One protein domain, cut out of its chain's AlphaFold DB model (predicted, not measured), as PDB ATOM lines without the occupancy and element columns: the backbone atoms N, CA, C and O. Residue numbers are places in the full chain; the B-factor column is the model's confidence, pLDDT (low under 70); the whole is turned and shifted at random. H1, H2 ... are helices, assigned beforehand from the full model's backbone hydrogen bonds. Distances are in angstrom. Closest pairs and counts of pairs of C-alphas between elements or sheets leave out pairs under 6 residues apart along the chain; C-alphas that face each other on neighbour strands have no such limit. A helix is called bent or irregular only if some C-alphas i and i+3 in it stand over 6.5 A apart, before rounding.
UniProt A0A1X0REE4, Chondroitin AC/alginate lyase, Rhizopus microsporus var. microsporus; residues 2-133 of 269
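What this domain is: This is residues 2 to 133 of the 269 residues of the protein "Chondroitin AC/alginate lyase" of Rhizopus microsporus var. microsporus (UniProt A0A1X0REE4). An elongated body of helices: H2, H3, H4 and H6 make a somewhat splayed up-and-down bundle, with the short H1 folded back beside H2 at one end and the short H5 across the ends of H3, H4 and H6 at the other. Between H2 and H3 a long loop, residues 29 to 55, runs to the H5 end, where its turn around Ser 47 reaches out beyond the helices. The printed part has 132 residues with six named helices, H1 to H6 in order along the chain, and no named strand; the class is all helix. The whole is compact, with a radius of gyration of the C-alphas of 16.1 A, and it spans 51 by 33 by 22 A.

Where its parts are: Find C-alpha 2 at (165.308, 239.105, 257.398); here H1 begins, residues 2 to 10, and it runs 11.6 A. Next comes H2, residues 13 to 28, 21.0 A long; it is neither bent nor irregular, but only just: C-alphas 25 and 28 are 6.1 A apart. Go on to C-alpha 56 at (187.433, 222.122, 254.219), where H3 starts; it covers residues 56 to 75 over 31.5 A. H3 is irregular, with C-alphas 61 and 64 at 7.7 A, and has a kink of 40 degrees near residue 63. H4 takes residues 82 to 101 over 29.7 A and is also irregular, with C-alphas 83 and 86 at 7.3 A. H5 is residues 103 to 109. H6, residues 114 to 130, runs 24.1 A and ends at C-alpha 130, (167.040, 223.662, 242.825).

How they stand to each other: Look first at H2, H3, H4 and H6, the bundle, in which each helix runs against the one before it. At its start H1 and H2 form a helical hairpin: they touch, closest at the C-alphas of Leu 3 and Tyr 15, 4.9 A, opposite ways at a shallow tilt of 25 degrees, H2 with residues 13 to 19 alone. H1 also touches H3, with residues 71 to 75 of H3 alone; the closest C-alphas are those of Cys 4 and Tyr 74, 6.1 A. H2 and H3 are close but not clearly touching, with the C-alphas of Ala 16 and Leu 75 closest at 6.8 A. H2 touches H4 at a steep tilt of 44 degrees, the same way, through residues 23 to 28 of H2 and 84 to 91 of H4 alone; the closest C-alphas are those of Phe 27 and Ile 88, 6.7 A. H3 and H4 are near each other, with 11 pairs of C-alphas within 10 A. H3 touches H6 with 23 pairs of C-alphas within 8 A, closest at Cys 66 and Ser 125, 5.4 A, the same way at a shallow tilt of 30 degrees. H4 touches H6 opposite ways at a steep tilt of 39 degrees, the C-alphas of Lys 89 and Leu 130 being closest at 6.3 A; H6 does so with residues 123 to 130 alone. H5 stands about perpendicular to H3, at 77 degrees, and touches its residues 56 to 59 alone, the C-alphas of Gly 56 and Ala 108 being closest at 4.2 A. H5 touches H6 too, closest at the C-alphas of Ala 109 and His 116, 5.3 A, but touches H4 only at the corner, closest at the C-alphas of Leu 99 and Ala 105, 5.2 A. In H1, H2 and H6 every O i to N i+4 pair is within hydrogen-bond range; in H4 14 of 16 are, in H5 2 of 3, and in H3 5 of 16, beside 14 of 17 O i to N i+3 pairs.

The domain as a whole: The two C-alphas farthest apart are those of Glu 11 and Ser 47, 53.2 A. The printed part has no cut. The link from H2 to H3, 27 residues, is long; the H3 to H4 link is short, and the others are tight. The mean pLDDT of the printed part is 96.5, and no printed residue is under 70.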
ATOM      1  N   TYR A   2     166.237 238.201 256.694       93.00
ATOM      2  CA  TYR A   2     165.308 239.105 257.398       93.00
ATOM      3  C   TYR A   2     164.340 239.850 256.474       93.00
ATOM      4  O   TYR A   2     163.166 239.943 256.789       93.00
ATOM      5  N   LEU A   3     164.810 240.318 255.315       95.81
ATOM      6  CA  LEU A   3     163.953 240.970 254.320       95.81
ATOM      7  C   LEU A   3     162.896 240.011 253.745       95.81
ATOM      8  O   LEU A   3     161.742 240.387 253.609       95.81
ATOM      9  N   CYS A   4     163.255 238.750 253.490       95.06
ATOM     10  CA  CYS A   4     162.297 237.728 253.057       95.06
ATOM     11  C   CYS A   4     161.224 237.481 254.132       95.06
ATOM     12  O   CYS A   4     160.048 237.426 253.804       95.06
ATOM     13  N   LEU A   5     161.614 237.394 255.414       92.62
ATOM     14  CA  LEU A   5     160.657 237.275 256.526       92.62
ATOM     15  C   LEU A   5     159.773 238.513 256.657       92.62
ATOM     16  O   LEU A   5     158.576 238.380 256.871       92.62
ATOM     17  N   GLY A   6     160.353 239.708 256.533       93.81
ATOM     18  CA  GLY A   6     159.603 240.957 256.591       93.81
ATOM     19  C   GLY A   6     158.565 241.039 255.476       93.81
ATOM     20  O   GLY A   6     157.425 241.409 255.732       93.81
ATOM     21  N   TYR A   7     158.928 240.630 254.260       95.88
ATOM     22  CA  TYR A   7     157.977 240.515 253.160       95.88
ATOM     23  C   TYR A   7     156.887 239.478 253.453       95.88
ATOM     24  O   TYR A   7     155.714 239.788 253.304       95.88
ATOM     25  N   PHE A   8     157.258 238.285 253.923       93.31
ATOM     26  CA  PHE A   8     156.304 237.211 254.197       93.31
ATOM     27  C   PHE A   8     155.301 237.552 255.310       93.31
ATOM     28  O   PHE A   8     154.114 237.300 255.156       93.31
ATOM     29  N   PHE A   9     155.757 238.124 256.428       92.75
ATOM     30  CA  PHE A   9     154.894 238.394 257.584       92.75
ATOM     31  C   PHE A   9     154.148 239.724 257.513       92.75
ATOM     32  O   PHE A   9     153.068 239.835 258.088       92.75
ATOM     33  N   PHE A  10     154.728 240.745 256.878       95.00
ATOM     34  CA  PHE A  10     154.142 242.089 256.832       95.00
ATOM     35  C   PHE A  10     153.612 242.470 255.452       95.00
ATOM     36  O   PHE A  10     153.166 243.603 255.281       95.00
ATOM     37  N   GLU A  11     153.735 241.581 254.461       93.88
ATOM     38  CA  GLU A  11     153.246 241.773 253.087       93.88
ATOM     39  C   GLU A  11     153.713 243.103 252.462       93.88
ATOM     40  O   GLU A  11     153.053 243.710 251.624       93.88
ATOM     41  N   THR A  12     154.880 243.591 252.895       96.56
ATOM     42  CA  THR A  12     155.402 244.906 252.512       96.56
ATOM     43  C   THR A  12     156.446 244.755 251.411       96.56
ATOM     44  O   THR A  12     157.567 244.296 251.659       96.56
ATOM     45  N   GLU A  13     156.106 245.193 250.197       97.31
ATOM     46  CA  GLU A  13     156.939 245.028 248.996       97.31
ATOM     47  C   GLU A  13     158.340 245.642 249.117       97.31
ATOM     48  O   GLU A  13     159.288 245.098 248.558       97.31
ATOM     49  N   ASN A  14     158.517 246.717 249.897       98.00
ATOM     50  CA  ASN A  14     159.830 247.345 250.100       98.00
ATOM     51  C   ASN A  14     160.876 246.362 250.651       98.00
ATOM     52  O   ASN A  14     162.054 246.451 250.298       98.00
ATOM     53  N   TYR A  15     160.465 245.397 251.485       98.19
ATOM     54  CA  TYR A  15     161.378 244.361 251.960       98.19
ATOM     55  C   TYR A  15     161.811 243.429 250.824       98.19
ATOM     56  O   TYR A  15     163.002 243.146 250.690       98.19
ATOM     57  N   ALA A  16     160.873 242.983 249.987       98.00
ATOM     58  CA  ALA A  16     161.173 242.127 248.844       98.00
ATOM     59  C   ALA A  16     162.008 242.856 247.784       98.00
ATOM     60  O   ALA A  16     162.987 242.297 247.294       98.00
ATOM     61  N   ALA A  17     161.689 244.118 247.489       98.50
ATOM     62  CA  ALA A  17     162.443 244.958 246.563       98.50
ATOM     63  C   ALA A  17     163.910 245.087 246.995       98.50
ATOM     64  O   ALA A  17     164.814 244.823 246.201       98.50
ATOM     65  N   HIS A  18     164.157 245.384 248.273       98.56
ATOM     66  CA  HIS A  18     165.522 245.473 248.785       98.56
ATOM     67  C   HIS A  18     166.215 244.100 248.863       98.56
ATOM     68  O   HIS A  18     167.419 243.992 248.642       98.56
ATOM     69  N   ALA A  19     165.475 243.013 249.117       98.31
ATOM     70  CA  ALA A  19     166.039 241.667 249.029       98.31
ATOM     71  C   ALA A  19     166.534 241.364 247.606       98.31
ATOM     72  O   ALA A  19     167.656 240.889 247.444       98.31
ATOM     73  N   VAL A  20     165.729 241.678 246.586       98.56
ATOM     74  CA  VAL A  20     166.081 241.504 245.169       98.56
ATOM     75  C   VAL A  20     167.312 242.330 244.794       98.56
ATOM     76  O   VAL A  20     168.210 241.799 244.144       98.56
ATOM     77  N   GLU A  21     167.405 243.579 245.249       98.62
ATOM     78  CA  GLU A  21     168.584 244.431 245.044       98.62
ATOM     79  C   GLU A  21     169.866 243.764 245.577       98.62
ATOM     80  O   GLU A  21     170.853 243.618 244.852       98.62
ATOM     81  N   LEU A  22     169.840 243.269 246.819       98.56
ATOM     82  CA  LEU A  22     170.989 242.583 247.416       98.56
ATOM     83  C   LEU A  22     171.335 241.278 246.688       98.56
ATOM     84  O   LEU A  22     172.515 240.948 246.549       98.56
ATOM     85  N   LEU A  23     170.332 240.541 246.199       98.56
ATOM     86  CA  LEU A  23     170.555 239.335 245.402       98.56
ATOM     87  C   LEU A  23     171.242 239.664 244.074       98.56
ATOM     88  O   LEU A  23     172.194 238.980 243.693       98.56
ATOM     89  N   GLN A  24     170.821 240.735 243.400       98.69
ATOM     90  CA  GLN A  24     171.472 241.197 242.178       98.69
ATOM     91  C   GLN A  24     172.930 241.579 242.441       98.69
ATOM     92  O   GLN A  24     173.808 241.114 241.718       98.69
ATOM     93  N   ILE A  25     173.214 242.344 243.498       98.62
ATOM     94  CA  ILE A  25     174.581 242.766 243.846       98.62
ATOM     95  C   ILE A  25     175.474 241.561 244.169       98.62
ATOM     96  O   ILE A  25     176.590 241.458 243.658       98.62
ATOM     97  N   PHE A  26     175.005 240.644 245.016       98.50
ATOM     98  CA  PHE A  26     175.854 239.582 245.553       98.50
ATOM     99  C   PHE A  26     176.004 238.379 244.613       98.50
ATOM    100  O   PHE A  26     177.055 237.740 244.618       98.50
ATOM    101  N   PHE A  27     174.992 238.056 243.803       98.56
ATOM    102  CA  PHE A  27     175.002 236.845 242.972       98.56
ATOM    103  C   PHE A  27     175.182 237.118 241.477       98.56
ATOM    104  O   PHE A  27     175.731 236.267 240.774       98.56
ATOM    105  N   LEU A  28     174.720 238.266 240.972       98.44
ATOM    106  CA  LEU A  28     174.514 238.453 239.530       98.44
ATOM    107  C   LEU A  28     175.387 239.545 238.918       98.44
ATOM    108  O   LEU A  28     175.917 239.351 237.827       98.44
ATOM    109  N   ASN A  29     175.551 240.671 239.610       98.38
ATOM    110  CA  ASN A  29     176.293 241.823 239.120       98.38
ATOM    111  C   ASN A  29     177.751 241.435 238.853       98.38
ATOM    112  O   ASN A  29     178.474 241.037 239.759       98.38
ATOM    113  N   GLU A  30     178.199 241.575 237.610       97.06
ATOM    114  CA  GLU A  30     179.514 241.096 237.168       97.06
ATOM    115  C   GLU A  30     180.689 241.695 237.950       97.06
ATOM    116  O   GLU A  30     181.708 241.029 238.125       97.06
ATOM    117  N   THR A  31     180.540 242.924 238.450       98.00
ATOM    118  CA  THR A  31     181.600 243.644 239.172       98.00
ATOM    119  C   THR A  31     181.644 243.327 240.666       98.00
ATOM    120  O   THR A  31     182.691 243.496 241.288       98.00
ATOM    121  N   THR A  32     180.535 242.858 241.248       98.38
ATOM    122  CA  THR A  32     180.409 242.651 242.703       98.38
ATOM    123  C   THR A  32     180.061 241.225 243.104       98.38
ATOM    124  O   THR A  32     180.148 240.898 244.289       98.38
ATOM    125  N   ARG A  33     179.662 240.370 242.156       98.31
ATOM    126  CA  ARG A  33     179.183 239.025 242.462       98.31
ATOM    127  C   ARG A  33     180.255 238.199 243.158       98.31
ATOM    128  O   ARG A  33     181.429 238.189 242.785       98.31
ATOM    129  N   MET A  34     179.812 237.415 244.127       98.44
ATOM    130  CA  MET A  34     180.586 236.316 244.665       98.44
ATOM    131  C   MET A  34     180.655 235.199 243.614       98.44
ATOM    132  O   MET A  34     179.635 234.800 243.053       98.44
ATOM    133  N   ASN A  35     181.842 234.646 243.362       98.38
ATOM    134  CA  ASN A  35     181.954 233.422 242.566       98.38
ATOM    135  C   ASN A  35     181.299 232.241 243.319       98.38
ATOM    136  O   ASN A  35     181.426 232.183 244.543       98.38
ATOM    137  N   PRO A  36     180.656 231.276 242.632       98.31
ATOM    138  CA  PRO A  36     179.922 230.170 243.259       98.31
ATOM    139  C   PRO A  36     180.847 229.088 243.838       98.31
ATOM    140  O   PRO A  36     180.792 227.922 243.463       98.31
ATOM    141  N   ASN A  37     181.752 229.470 244.739       98.50
ATOM    142  CA  ASN A  37     182.674 228.580 245.435       98.50
ATOM    143  C   ASN A  37     183.231 229.220 246.716       98.50
ATOM    144  O   ASN A  37     183.173 230.432 246.911       98.50
ATOM    145  N   LEU A  38     183.836 228.395 247.574       98.19
ATOM    146  CA  LEU A  38     184.551 228.833 248.779       98.19
ATOM    147  C   LEU A  38     186.038 228.455 248.719       98.19
ATOM    148  O   LEU A  38     186.646 228.118 249.733       98.19
ATOM    149  N   ASN A  39     186.638 228.522 247.526       98.00
ATOM    150  CA  ASN A  39     188.012 228.079 247.271       98.00
ATOM    151  C   ASN A  39     189.063 228.704 248.194       98.00
ATOM    152  O   ASN A  39     190.071 228.067 248.471       98.00
ATOM    153  N   TYR A  40     188.829 229.927 248.668       97.12
ATOM    154  CA  TYR A  40     189.770 230.692 249.491       97.12
ATOM    155  C   TYR A  40     189.278 230.913 250.929       97.12
ATOM    156  O   TYR A  40     189.885 231.667 251.692       97.12
ATOM    157  N   ALA A  41     188.172 230.275 251.322       96.94
ATOM    158  CA  ALA A  41     187.613 230.442 252.655       96.94
ATOM    159  C   ALA A  41     188.544 229.854 253.727       96.94
ATOM    160  O   ALA A  41     189.062 228.745 253.592       96.94
ATOM    161  N   GLN A  42     188.739 230.616 254.810       95.31
ATOM    162  CA  GLN A  42     189.625 230.266 255.929       95.31
ATOM    163  C   GLN A  42     191.052 229.871 255.509       95.31
ATOM    164  O   GLN A  42     191.670 229.003 256.128       95.31
ATOM    165  N   LEU A  43     191.582 230.512 254.465       95.12
ATOM    166  CA  LEU A  43     192.968 230.335 254.048       95.12
ATOM    167  C   LEU A  43     193.929 230.625 255.210       95.12
ATOM    168  O   LEU A  43     193.895 231.695 255.821       95.12
ATOM    169  N   VAL A  44     194.821 229.671 255.478       92.62
ATOM    170  CA  VAL A  44     195.928 229.844 256.423       92.62
ATOM    171  C   VAL A  44     197.125 230.404 255.660       92.62
ATOM    172  O   VAL A  44     197.534 229.852 254.637       92.62
ATOM    173  N   ARG A  45     197.659 231.534 256.137       92.06
ATOM    174  CA  ARG A  45     198.818 232.210 255.539       92.06
ATOM    175  C   ARG A  45     200.120 231.504 255.924       92.06
ATOM    176  O   ARG A  45     200.228 230.969 257.023       92.06
ATOM    177  N   GLY A  46     201.120 231.591 255.050       91.25
ATOM    178  CA  GLY A  46     202.476 231.090 255.293       91.25
ATOM    179  C   GLY A  46     202.938 230.079 254.246       91.25
ATOM    180  O   GLY A  46     202.135 229.556 253.473       91.25
ATOM    181  N   SER A  47     204.245 229.824 254.215       83.94
ATOM    182  CA  SER A  47     204.906 228.939 253.242       83.94
ATOM    183  C   SER A  47     204.452 227.480 253.334       83.94
ATOM    184  O   SER A  47     204.542 226.750 252.354       83.94
ATOM    185  N   GLN A  48     203.906 227.070 254.478       85.81
ATOM    186  CA  GLN A  48     203.332 225.748 254.711       85.81
ATOM    187  C   GLN A  48     202.034 225.489 253.926       85.81
ATOM    188  O   GLN A  48     201.647 224.336 253.752       85.81
ATOM    189  N   ASN A  49     201.352 226.531 253.430       89.94
ATOM    190  CA  ASN A  49     200.185 226.361 252.567       89.94
ATOM    191  C   ASN A  49     200.602 226.298 251.088       89.94
ATOM    192  O   ASN A  49     200.464 227.266 250.336       89.94
ATOM    193  N   CYS A  50     201.076 225.130 250.659       87.00
ATOM    194  CA  CYS A  50     201.531 224.908 249.284       87.00
ATOM    195  C   CYS A  50     200.397 224.959 248.246       87.00
ATOM    196  O   CYS A  50     200.654 225.211 247.072       87.00
ATOM    197  N   THR A  51     199.143 224.743 248.665       89.50
ATOM    198  CA  THR A  51     197.987 224.763 247.753       89.50
ATOM    199  C   THR A  51     197.590 226.180 247.348       89.50
ATOM    200  O   THR A  51     197.002 226.360 246.287       89.50
ATOM    201  N   LYS A  52     197.905 227.185 248.184       91.00
ATOM    202  CA  LYS A  52     197.407 228.572 248.077       91.00
ATOM    203  C   LYS A  52     195.874 228.680 248.090       91.00
ATOM    204  O   LYS A  52     195.321 229.716 247.724       91.00
ATOM    205  N   MET A  53     195.199 227.624 248.533       95.25
ATOM    206  CA  MET A  53     193.751 227.548 248.663       95.25
ATOM    207  C   MET A  53     193.353 227.634 250.140       95.25
ATOM    208  O   MET A  53     194.189 227.610 251.053       95.25
ATOM    209  N   GLY A  54     192.051 227.774 250.359       96.19
ATOM    210  CA  GLY A  54     191.398 227.529 251.635       96.19
ATOM    211  C   GLY A  54     191.397 226.044 252.004       96.19
ATOM    212  O   GLY A  54     192.100 225.222 251.417       96.19
ATOM    213  N   ARG A  55     190.583 225.704 252.999       95.44
ATOM    214  CA  ARG A  55     190.488 224.357 253.582       95.44
ATOM    215  C   ARG A  55     189.034 223.952 253.793       95.44
ATOM    216  O   ARG A  55     188.157 224.816 253.758       95.44
ATOM    217  N   GLY A  56     188.782 222.666 254.028       95.88
ATOM    218  CA  GLY A  56     187.433 222.122 254.219       95.88
ATOM    219  C   GLY A  56     186.604 222.870 255.267       95.88
ATOM    220  O   GLY A  56     185.436 223.170 255.034       95.88
ATOM    221  N   GLU A  57     187.214 223.300 256.374       96.38
ATOM    222  CA  GLU A  57     186.550 224.100 257.414       96.38
ATOM    223  C   GLU A  57     185.979 225.423 256.879       96.38
ATOM    224  O   GLU A  57     185.021 225.961 257.434       96.38
ATOM    225  N   GLY A  58     186.518 225.933 255.769       96.94
ATOM    226  CA  GLY A  58     186.015 227.104 255.061       96.94
ATOM    227  C   GLY A  58     184.581 226.955 254.542       96.94
ATOM    228  O   GLY A  58     183.888 227.966 254.429       96.94
ATOM    229  N   VAL A  59     184.088 225.731 254.316       97.88
ATOM    230  CA  VAL A  59     182.683 225.470 253.936       97.88
ATOM    231  C   VAL A  59     181.711 226.007 254.995       97.88
ATOM    232  O   VAL A  59     180.672 226.586 254.665       97.88
ATOM    233  N   VAL A  60     182.089 225.933 256.274       97.56
ATOM    234  CA  VAL A  60     181.300 226.441 257.409       97.56
ATOM    235  C   VAL A  60     181.093 227.963 257.337       97.56
ATOM    236  O   VAL A  60     180.073 228.489 257.799       97.56
ATOM    237  N   SER A  61     182.027 228.697 256.723       96.25
ATOM    238  CA  SER A  61     181.891 230.146 256.511       96.25
ATOM    239  C   SER A  61     180.738 230.488 255.561       96.25
ATOM    240  O   SER A  61     180.172 231.573 255.661       96.25
ATOM    241  N   GLY A  62     180.347 229.554 254.687       95.75
ATOM    242  CA  GLY A  62     179.244 229.720 253.746       95.75
ATOM    243  C   GLY A  62     177.851 229.454 254.317       95.75
ATOM    244  O   GLY A  62     176.893 229.615 253.579       95.75
ATOM    245  N   ARG A  63     177.691 229.063 255.590       95.31
ATOM    246  CA  ARG A  63     176.400 228.616 256.174       95.31
ATOM    247  C   ARG A  63     175.202 229.563 255.981       95.31
ATOM    248  O   ARG A  63     174.053 229.137 256.053       95.31
ATOM    249  N   ALA A  64     175.453 230.853 255.749       94.31
ATOM    250  CA  ALA A  64     174.407 231.813 255.407       94.31
ATOM    251  C   ALA A  64     173.746 231.511 254.048       94.31
ATOM    252  O   ALA A  64     172.565 231.799 253.886       94.31
ATOM    253  N   LEU A  65     174.471 230.898 253.105       97.19
ATOM    254  CA  LEU A  65     173.952 230.464 251.806       97.19
ATOM    255  C   LEU A  65     172.865 229.397 251.960       97.19
ATOM    256  O   LEU A  65     171.863 229.492 251.260       97.19
ATOM    257  N   CYS A  66     172.999 228.465 252.916       96.06
ATOM    258  CA  CYS A  66     171.956 227.475 253.207       96.06
ATOM    259  C   CYS A  66     170.634 228.171 253.544       96.06
ATOM    260  O   CYS A  66     169.596 227.924 252.933       96.06
ATOM    261  N   ARG A  67     170.702 229.124 254.481       93.25
ATOM    262  CA  ARG A  67     169.537 229.896 254.916       93.25
ATOM    263  C   ARG A  67     168.999 230.778 253.795       93.25
ATOM    264  O   ARG A  67     167.794 230.912 253.669       93.25
ATOM    265  N   ILE A  68     169.857 231.387 252.971       95.81
ATOM    266  CA  ILE A  68     169.401 232.140 251.793       95.81
ATOM    267  C   ILE A  68     168.598 231.215 250.874       95.81
ATOM    268  O   ILE A  68     167.455 231.547 250.583       95.81
ATOM    269  N   ALA A  69     169.135 230.049 250.509       95.12
ATOM    270  CA  ALA A  69     168.456 229.074 249.657       95.12
ATOM    271  C   ALA A  69     167.080 228.661 250.212       95.12
ATOM    272  O   ALA A  69     166.113 228.586 249.459       95.12
ATOM    273  N   ASN A  70     166.964 228.469 251.532       90.88
ATOM    274  CA  ASN A  70     165.687 228.127 252.171       90.88
ATOM    275  C   ASN A  70     164.646 229.262 252.067       90.88
ATOM    276  O   ASN A  70     163.457 229.018 251.879       90.88
ATOM    277  N   MET A  71     165.105 230.513 252.137       92.31
ATOM    278  CA  MET A  71     164.251 231.702 252.225       92.31
ATOM    279  C   MET A  71     163.845 232.300 250.875       92.31
ATOM    280  O   MET A  71     162.965 233.158 250.841       92.31
ATOM    281  N   LEU A  72     164.494 231.915 249.774       94.94
ATOM    282  CA  LEU A  72     164.222 232.510 248.461       94.94
ATOM    283  C   LEU A  72     162.815 232.204 247.940       94.94
ATOM    284  O   LEU A  72     162.245 233.052 247.266       94.94
ATOM    285  N   SER A  73     162.229 231.067 248.329       91.44
ATOM    286  CA  SER A  73     160.854 230.698 247.948       91.44
ATOM    287  C   SER A  73     159.796 231.718 248.391       91.44
ATOM    288  O   SER A  73     158.785 231.900 247.718       91.44
ATOM    289  N   TYR A  74     160.050 232.479 249.465       93.81
ATOM    290  CA  TYR A  74     159.170 233.577 249.882       93.81
ATOM    291  C   TYR A  74     159.087 234.717 248.860       93.81
ATOM    292  O   TYR A  74     158.210 235.566 248.972       93.81
ATOM    293  N   LEU A  75     159.997 234.768 247.884       96.62
ATOM    294  CA  LEU A  75     160.008 235.767 246.819       96.62
ATOM    295  C   LEU A  75     159.441 235.234 245.495       96.62
ATOM    296  O   LEU A  75     159.352 236.015 244.552       96.62
ATOM    297  N   ASP A  76     159.040 233.958 245.394       92.00
ATOM    298  CA  ASP A  76     158.652 233.325 244.118       92.00
ATOM    299  C   ASP A  76     157.504 234.058 243.401       92.00
ATOM    300  O   ASP A  76     157.477 234.124 242.171       92.00
ATOM    301  N   SER A  77     156.576 234.651 244.158       90.69
ATOM    302  CA  SER A  77     155.458 235.442 243.627       90.69
ATOM    303  C   SER A  77     155.784 236.922 243.399       90.69
ATOM    304  O   SER A  77     154.971 237.644 242.823       90.69
ATOM    305  N   PHE A  78     156.950 237.404 243.840       97.69
ATOM    306  CA  PHE A  78     157.297 238.819 243.769       97.69
ATOM    307  C   PHE A  78     157.812 239.202 242.376       97.69
ATOM    308  O   PHE A  78     158.790 238.646 241.866       97.69
ATOM    309  N   TYR A  79     157.180 240.202 241.761       97.50
ATOM    310  CA  TYR A  79     157.377 240.533 240.346       97.50
ATOM    311  C   TYR A  79     158.816 240.942 239.979       97.50
ATOM    312  O   TYR A  79     159.248 240.679 238.859       97.50
ATOM    313  N   LEU A  80     159.586 241.539 240.902       98.00
ATOM    314  CA  LEU A  80     161.003 241.866 240.662       98.00
ATOM    315  C   LEU A  80     161.940 240.662 240.825       98.00
ATOM    316  O   LEU A  80     163.047 240.680 240.289       98.00
ATOM    317  N   TYR A  81     161.528 239.625 241.560       98.19
ATOM    318  CA  TYR A  81     162.332 238.414 241.735       98.19
ATOM    319  C   TYR A  81     162.218 237.484 240.523       98.19
ATOM    320  O   TYR A  81     163.222 236.922 240.081       98.19
ATOM    321  N   HIS A  82     161.028 237.379 239.925       96.56
ATOM    322  CA  HIS A  82     160.763 236.465 238.809       96.56
ATOM    323  C   HIS A  82     161.785 236.552 237.646       96.56
ATOM    324  O   HIS A  82     162.281 235.509 237.216       96.56
ATOM    325  N   PRO A  83     162.204 237.744 237.166       97.69
ATOM    326  CA  PRO A  83     163.204 237.851 236.099       97.69
ATOM    327  C   PRO A  83     164.605 237.353 236.488       97.69
ATOM    328  O   PRO A  83     165.387 236.991 235.604       97.69
ATOM    329  N   ILE A  84     164.942 237.350 237.784       98.00
ATOM    330  CA  ILE A  84     166.278 236.988 238.272       98.00
ATOM    331  C   ILE A  84     166.383 235.551 238.800       98.00
ATOM    332  O   ILE A  84     167.493 235.018 238.839       98.00
ATOM    333  N   ASP A  85     165.264 234.904 239.147       97.88
ATOM    334  CA  ASP A  85     165.222 233.572 239.777       97.88
ATOM    335  C   ASP A  85     166.080 232.533 239.035       97.88
ATOM    336  O   ASP A  85     166.954 231.894 239.623       97.88
ATOM    337  N   ARG A  86     165.927 232.433 237.707       97.81
ATOM    338  CA  ARG A  86     166.703 231.478 236.894       97.81
ATOM    339  C   ARG A  86     168.219 231.672 237.001       97.81
ATOM    340  O   ARG A  86     168.967 230.701 236.920       97.81
ATOM    341  N   TYR A  87     168.682 232.908 237.181       98.38
ATOM    342  CA  TYR A  87     170.105 233.216 237.300       98.38
ATOM    343  C   TYR A  87     170.623 232.926 238.711       98.38
ATOM    344  O   TYR A  87     171.740 232.434 238.863       98.38
ATOM    345  N   ILE A  88     169.793 233.150 239.733       98.50
ATOM    346  CA  ILE A  88     170.091 232.736 241.108       98.50
ATOM    347  C   ILE A  88     170.187 231.207 241.186       98.50
ATOM    348  O   ILE A  88     171.181 230.678 241.690       98.50
ATOM    349  N   LYS A  89     169.234 230.476 240.594       98.44
ATOM    350  CA  LYS A  89     169.296 229.010 240.464       98.44
ATOM    351  C   LYS A  89     170.533 228.553 239.691       98.44
ATOM    352  O   LYS A  89     171.193 227.610 240.113       98.44
ATOM    353  N   ALA A  90     170.918 229.244 238.617       98.75
ATOM    354  CA  ALA A  90     172.151 228.927 237.894       98.75
ATOM    355  C   ALA A  90     173.414 229.095 238.764       98.75
ATOM    356  O   ALA A  90     174.333 228.280 238.664       98.75
ATOM    357  N   TRP A  91     173.457 230.108 239.638       98.81
ATOM    358  CA  TRP A  91     174.544 230.286 240.603       98.81
ATOM    359  C   TRP A  91     174.581 229.142 241.623       98.81
ATOM    360  O   TRP A  91     175.635 228.542 241.829       98.81
ATOM    361  N   PHE A  92     173.432 228.781 242.208       98.75
ATOM    362  CA  PHE A  92     173.342 227.667 243.159       98.75
ATOM    363  C   PHE A  92     173.662 226.316 242.514       98.75
ATOM    364  O   PHE A  92     174.290 225.477 243.152       98.75
ATOM    365  N   ASN A  93     173.328 226.120 241.237       98.75
ATOM    366  CA  ASN A  93     173.734 224.930 240.498       98.75
ATOM    367  C   ASN A  93     175.261 224.860 240.332       98.75
ATOM    368  O   ASN A  93     175.852 223.816 240.581       98.75
ATOM    369  N   GLN A  94     175.927 225.969 239.988       98.88
ATOM    370  CA  GLN A  94     177.398 226.013 239.945       98.88
ATOM    371  C   GLN A  94     178.023 225.787 241.329       98.88
ATOM    372  O   GLN A  94     179.029 225.089 241.445       98.88
ATOM    373  N   TYR A  95     177.403 226.329 242.382       98.81
ATOM    374  CA  TYR A  95     177.843 226.115 243.757       98.81
ATOM    375  C   TYR A  95     177.709 224.649 244.179       98.81
ATOM    376  O   TYR A  95     178.620 224.106 244.804       98.81
ATOM    377  N   PHE A  96     176.623 223.983 243.778       98.62
ATOM    378  CA  PHE A  96     176.429 222.551 243.988       98.62
ATOM    379  C   PHE A  96     177.509 221.713 243.299       98.62
ATOM    380  O   PHE A  96     178.115 220.862 243.946       98.62
ATOM    381  N   GLN A  97     177.814 221.999 242.028       98.75
ATOM    382  CA  GLN A  97     178.911 221.322 241.323       98.75
ATOM    383  C   GLN A  97     180.240 221.514 242.063       98.75
ATOM    384  O   GLN A  97     180.965 220.555 242.325       98.75
ATOM    385  N   TRP A  98     180.530 222.738 242.520       98.75
ATOM    386  CA  TRP A  98     181.716 222.985 243.334       98.75
ATOM    387  C   TRP A  98     181.721 222.174 244.642       98.75
ATOM    388  O   TRP A  98     182.765 221.621 244.992       98.75
ATOM    389  N   LEU A  99     180.591 222.074 245.351       98.62
ATOM    390  CA  LEU A  99     180.489 221.308 246.600       98.62
ATOM    391  C   LEU A  99     180.868 219.833 246.405       98.62
ATOM    392  O   LEU A  99     181.567 219.276 247.251       98.62
ATOM    393  N   VAL A 100     180.445 219.204 245.307       98.25
ATOM    394  CA  VAL A 100     180.660 217.762 245.093       98.25
ATOM    395  C   VAL A 100     181.985 217.441 244.388       98.25
ATOM    396  O   VAL A 100     182.567 216.372 244.603       98.25
ATOM    397  N   GLU A 101     182.529 218.365 243.593       98.19
ATOM    398  CA  GLU A 101     183.731 218.112 242.787       98.19
ATOM    399  C   GLU A 101     185.024 218.645 243.419       98.19
ATOM    400  O   GLU A 101     186.083 218.011 243.288       98.19
ATOM    401  N   SER A 102     184.953 219.782 244.118       97.88
ATOM    402  CA  SER A 102     186.126 220.530 244.575       97.88
ATOM    403  C   SER A 102     186.974 219.749 245.581       97.88
ATOM    404  O   SER A 102     186.440 219.232 246.566       97.88
ATOM    405  N   PRO A 103     188.313 219.746 245.441       96.25
ATOM    406  CA  PRO A 103     189.205 219.204 246.463       96.25
ATOM    407  C   PRO A 103     189.019 219.858 247.839       96.25
ATOM    408  O   PRO A 103     189.159 219.183 248.855       96.25
ATOM    409  N   VAL A 104     188.678 221.153 247.888       97.12
ATOM    410  CA  VAL A 104     188.431 221.875 249.149       97.12
ATOM    411  C   VAL A 104     187.144 221.375 249.802       97.12
ATOM    412  O   VAL A 104     187.141 221.049 250.986       97.12
ATOM    413  N   ALA A 105     186.057 221.263 249.037       98.19
ATOM    414  CA  ALA A 105     184.780 220.793 249.568       98.19
ATOM    415  C   ALA A 105     184.827 219.304 249.956       98.19
ATOM    416  O   ALA A 105     184.274 218.921 250.984       98.19
ATOM    417  N   LYS A 106     185.592 218.479 249.225       98.44
ATOM    418  CA  LYS A 106     185.841 217.069 249.568       98.44
ATOM    419  C   LYS A 106     186.502 216.887 250.937       98.44
ATOM    420  O   LYS A 106     186.193 215.914 251.615       98.44
ATOM    421  N   GLN A 107     187.340 217.826 251.387       98.25
ATOM    422  CA  GLN A 107     187.864 217.803 252.761       98.25
ATOM    423  C   GLN A 107     186.737 217.965 253.790       98.25
ATOM    424  O   GLN A 107     186.710 217.248 254.787       98.25
ATOM    425  N   ALA A 108     185.785 218.872 253.541       98.44
ATOM    426  CA  ALA A 108     184.622 219.051 254.410       98.44
ATOM    427  C   ALA A 108     183.712 217.814 254.397       98.44
ATOM    428  O   ALA A 108     183.269 217.360 255.449       98.44
ATOM    429  N   ALA A 109     183.513 217.215 253.218       98.50
ATOM    430  CA  ALA A 109     182.769 215.972 253.052       98.50
ATOM    431  C   ALA A 109     183.391 214.789 253.820       98.50
ATOM    432  O   ALA A 109     182.672 213.878 254.214       98.50
ATOM    433  N   GLN A 110     184.704 214.800 254.063       98.31
ATOM    434  CA  GLN A 110     185.428 213.756 254.803       98.31
ATOM    435  C   GLN A 110     185.605 214.057 256.300       98.31
ATOM    436  O   GLN A 110     186.135 213.218 257.034       98.31
ATOM    437  N   ALA A 111     185.198 215.240 256.768       98.25
ATOM    438  CA  ALA A 111     185.285 215.584 258.181       98.25
ATOM    439  C   ALA A 111     184.373 214.682 259.038       98.25
ATOM    440  O   ALA A 111     183.412 214.092 258.555       98.25
ATOM    441  N   LYS A 112     184.675 214.575 260.336       97.44
ATOM    442  CA  LYS A 112     183.947 213.715 261.298       97.44
ATOM    443  C   LYS A 112     183.263 214.509 262.416       97.44
ATOM    444  O   LYS A 112     183.035 214.008 263.512       97.44
ATOM    445  N   ASN A 113     183.059 215.793 262.170       98.12
ATOM    446  CA  ASN A 113     182.596 216.774 263.140       98.12
ATOM    447  C   ASN A 113     181.627 217.741 262.432       98.12
ATOM    448  O   ASN A 113     181.224 217.498 261.290       98.12
ATOM    449  N   ASN A 114     181.305 218.863 263.063       98.31
ATOM    450  CA  ASN A 114     180.385 219.883 262.566       98.31
ATOM    451  C   ASN A 114     180.681 220.373 261.146       98.31
ATOM    452  O   ASN A 114     179.764 220.806 260.453       98.31
ATOM    453  N   VAL A 115     181.930 220.281 260.681       98.56
ATOM    454  CA  VAL A 115     182.295 220.653 259.311       98.56
ATOM    455  C   VAL A 115     181.559 219.772 258.299       98.56
ATOM    456  O   VAL A 115     181.039 220.292 257.313       98.56
ATOM    457  N   HIS A 116     181.450 218.467 258.562       98.75
ATOM    458  CA  HIS A 116     180.699 217.553 257.701       98.75
ATOM    459  C   HIS A 116     179.196 217.794 257.806       98.75
ATOM    460  O   HIS A 116     178.504 217.830 256.794       98.75
ATOM    461  N   THR A 117     178.683 218.036 259.011       98.81
ATOM    462  CA  THR A 117     177.262 218.351 259.214       98.81
ATOM    463  C   THR A 117     176.858 219.604 258.440       98.81
ATOM    464  O   THR A 117     175.858 219.604 257.727       98.81
ATOM    465  N   TRP A 118     177.672 220.662 258.489       98.56
ATOM    466  CA  TRP A 118     177.447 221.863 257.687       98.56
ATOM    467  C   TRP A 118     177.623 221.621 256.188       98.56
ATOM    468  O   TRP A 118     176.875 222.203 255.405       98.56
ATOM    469  N   TYR A 119     178.556 220.761 255.771       98.81
ATOM    470  CA  TYR A 119     178.647 220.324 254.375       98.81
ATOM    471  C   TYR A 119     177.342 219.656 253.911       98.81
ATOM    472  O   TYR A 119     176.810 220.033 252.868       98.81
ATOM    473  N   ILE A 120     176.765 218.746 254.705       98.75
ATOM    474  CA  ILE A 120     175.463 218.143 254.395       98.75
ATOM    475  C   ILE A 120     174.368 219.209 254.349       98.75
ATOM    476  O   ILE A 120     173.599 219.221 253.392       98.75
ATOM    477  N   ALA A 121     174.327 220.146 255.302       98.56
ATOM    478  CA  ALA A 121     173.364 221.249 255.293       98.56
ATOM    479  C   ALA A 121     173.436 222.080 253.996       98.56
ATOM    480  O   ALA A 121     172.397 222.441 253.440       98.56
ATOM    481  N   HIS A 122     174.640 222.349 253.479       98.69
ATOM    482  CA  HIS A 122     174.849 222.997 252.176       98.69
ATOM    483  C   HIS A 122     174.312 222.163 251.012       98.69
ATOM    484  O   HIS A 122     173.594 222.697 250.168       98.69
ATOM    485  N   ILE A 123     174.615 220.863 250.987       98.69
ATOM    486  CA  ILE A 123     174.136 219.936 249.953       98.69
ATOM    487  C   ILE A 123     172.605 219.908 249.925       98.69
ATOM    488  O   ILE A 123     172.005 220.205 248.894       98.69
ATOM    489  N   VAL A 124     171.958 219.616 251.056       98.50
ATOM    490  CA  VAL A 124     170.501 219.412 251.090       98.50
ATOM    491  C   VAL A 124     169.733 220.714 250.858       98.50
ATOM    492  O   VAL A 124     168.730 220.706 250.150       98.50
ATOM    493  N   SER A 125     170.221 221.851 251.369       97.88
ATOM    494  CA  SER A 125     169.592 223.156 251.106       97.88
ATOM    495  C   SER A 125     169.711 223.580 249.649       97.88
ATOM    496  O   SER A 125     168.738 224.072 249.080       97.88
ATOM    497  N   THR A 126     170.862 223.327 249.023       98.31
ATOM    498  CA  THR A 126     171.071 223.643 247.609       98.31
ATOM    499  C   THR A 126     170.226 222.741 246.713       98.31
ATOM    500  O   THR A 126     169.515 223.254 245.851       98.31
ATOM    501  N   ILE A 127     170.231 221.420 246.938       98.12
ATOM    502  CA  ILE A 127     169.401 220.490 246.156       98.12
ATOM    503  C   ILE A 127     167.922 220.840 246.319       98.12
ATOM    504  O   ILE A 127     167.228 220.939 245.314       98.12
ATOM    505  N   ARG A 128     167.439 221.080 247.546       97.38
ATOM    506  CA  ARG A 128     166.036 221.445 247.786       97.38
ATOM    507  C   ARG A 128     165.633 222.709 247.032       97.38
ATOM    508  O   ARG A 128     164.563 222.733 246.437       97.38
ATOM    509  N   PHE A 129     166.474 223.743 247.050       97.00
ATOM    510  CA  PHE A 129     166.196 224.991 246.338       97.00
ATOM    511  C   PHE A 129     166.143 224.802 244.814       97.00
ATOM    512  O   PHE A 129     165.317 225.414 244.138       97.00
ATOM    513  N   LEU A 130     167.001 223.941 244.262       96.94
ATOM    514  CA  LEU A 130     167.040 223.662 242.825       96.94
ATOM    515  C   LEU A 130     165.929 222.702 242.374       96.94
ATOM    516  O   LEU A 130     165.370 222.874 241.293       96.94
ATOM    517  N   ASN A 131     165.637 221.681 243.178       95.50
ATOM    518  CA  ASN A 131     164.659 220.636 242.903       95.50
ATOM    519  C   ASN A 131     164.160 219.995 244.221       95.50
ATOM    520  O   ASN A 131     164.765 219.028 244.704       95.50
ATOM    521  N   PRO A 132     163.045 220.481 244.800       91.31
ATOM    522  CA  PRO A 132     162.545 220.006 246.093       91.31
ATOM    523  C   PRO A 132     162.069 218.546 246.072       91.31
ATOM    524  O   PRO A 132     162.036 217.910 247.119       91.31
ATOM    525  N   SER A 133     161.761 217.989 244.896       93.19
ATOM    526  CA  SER A 133     161.330 216.592 244.724       93.19
ATOM    527  C   SER A 133     162.475 215.648 244.327       93.19
ATOM    528  O   SER A 133     162.234 214.522 243.890       93.19
TER     529      SER A 133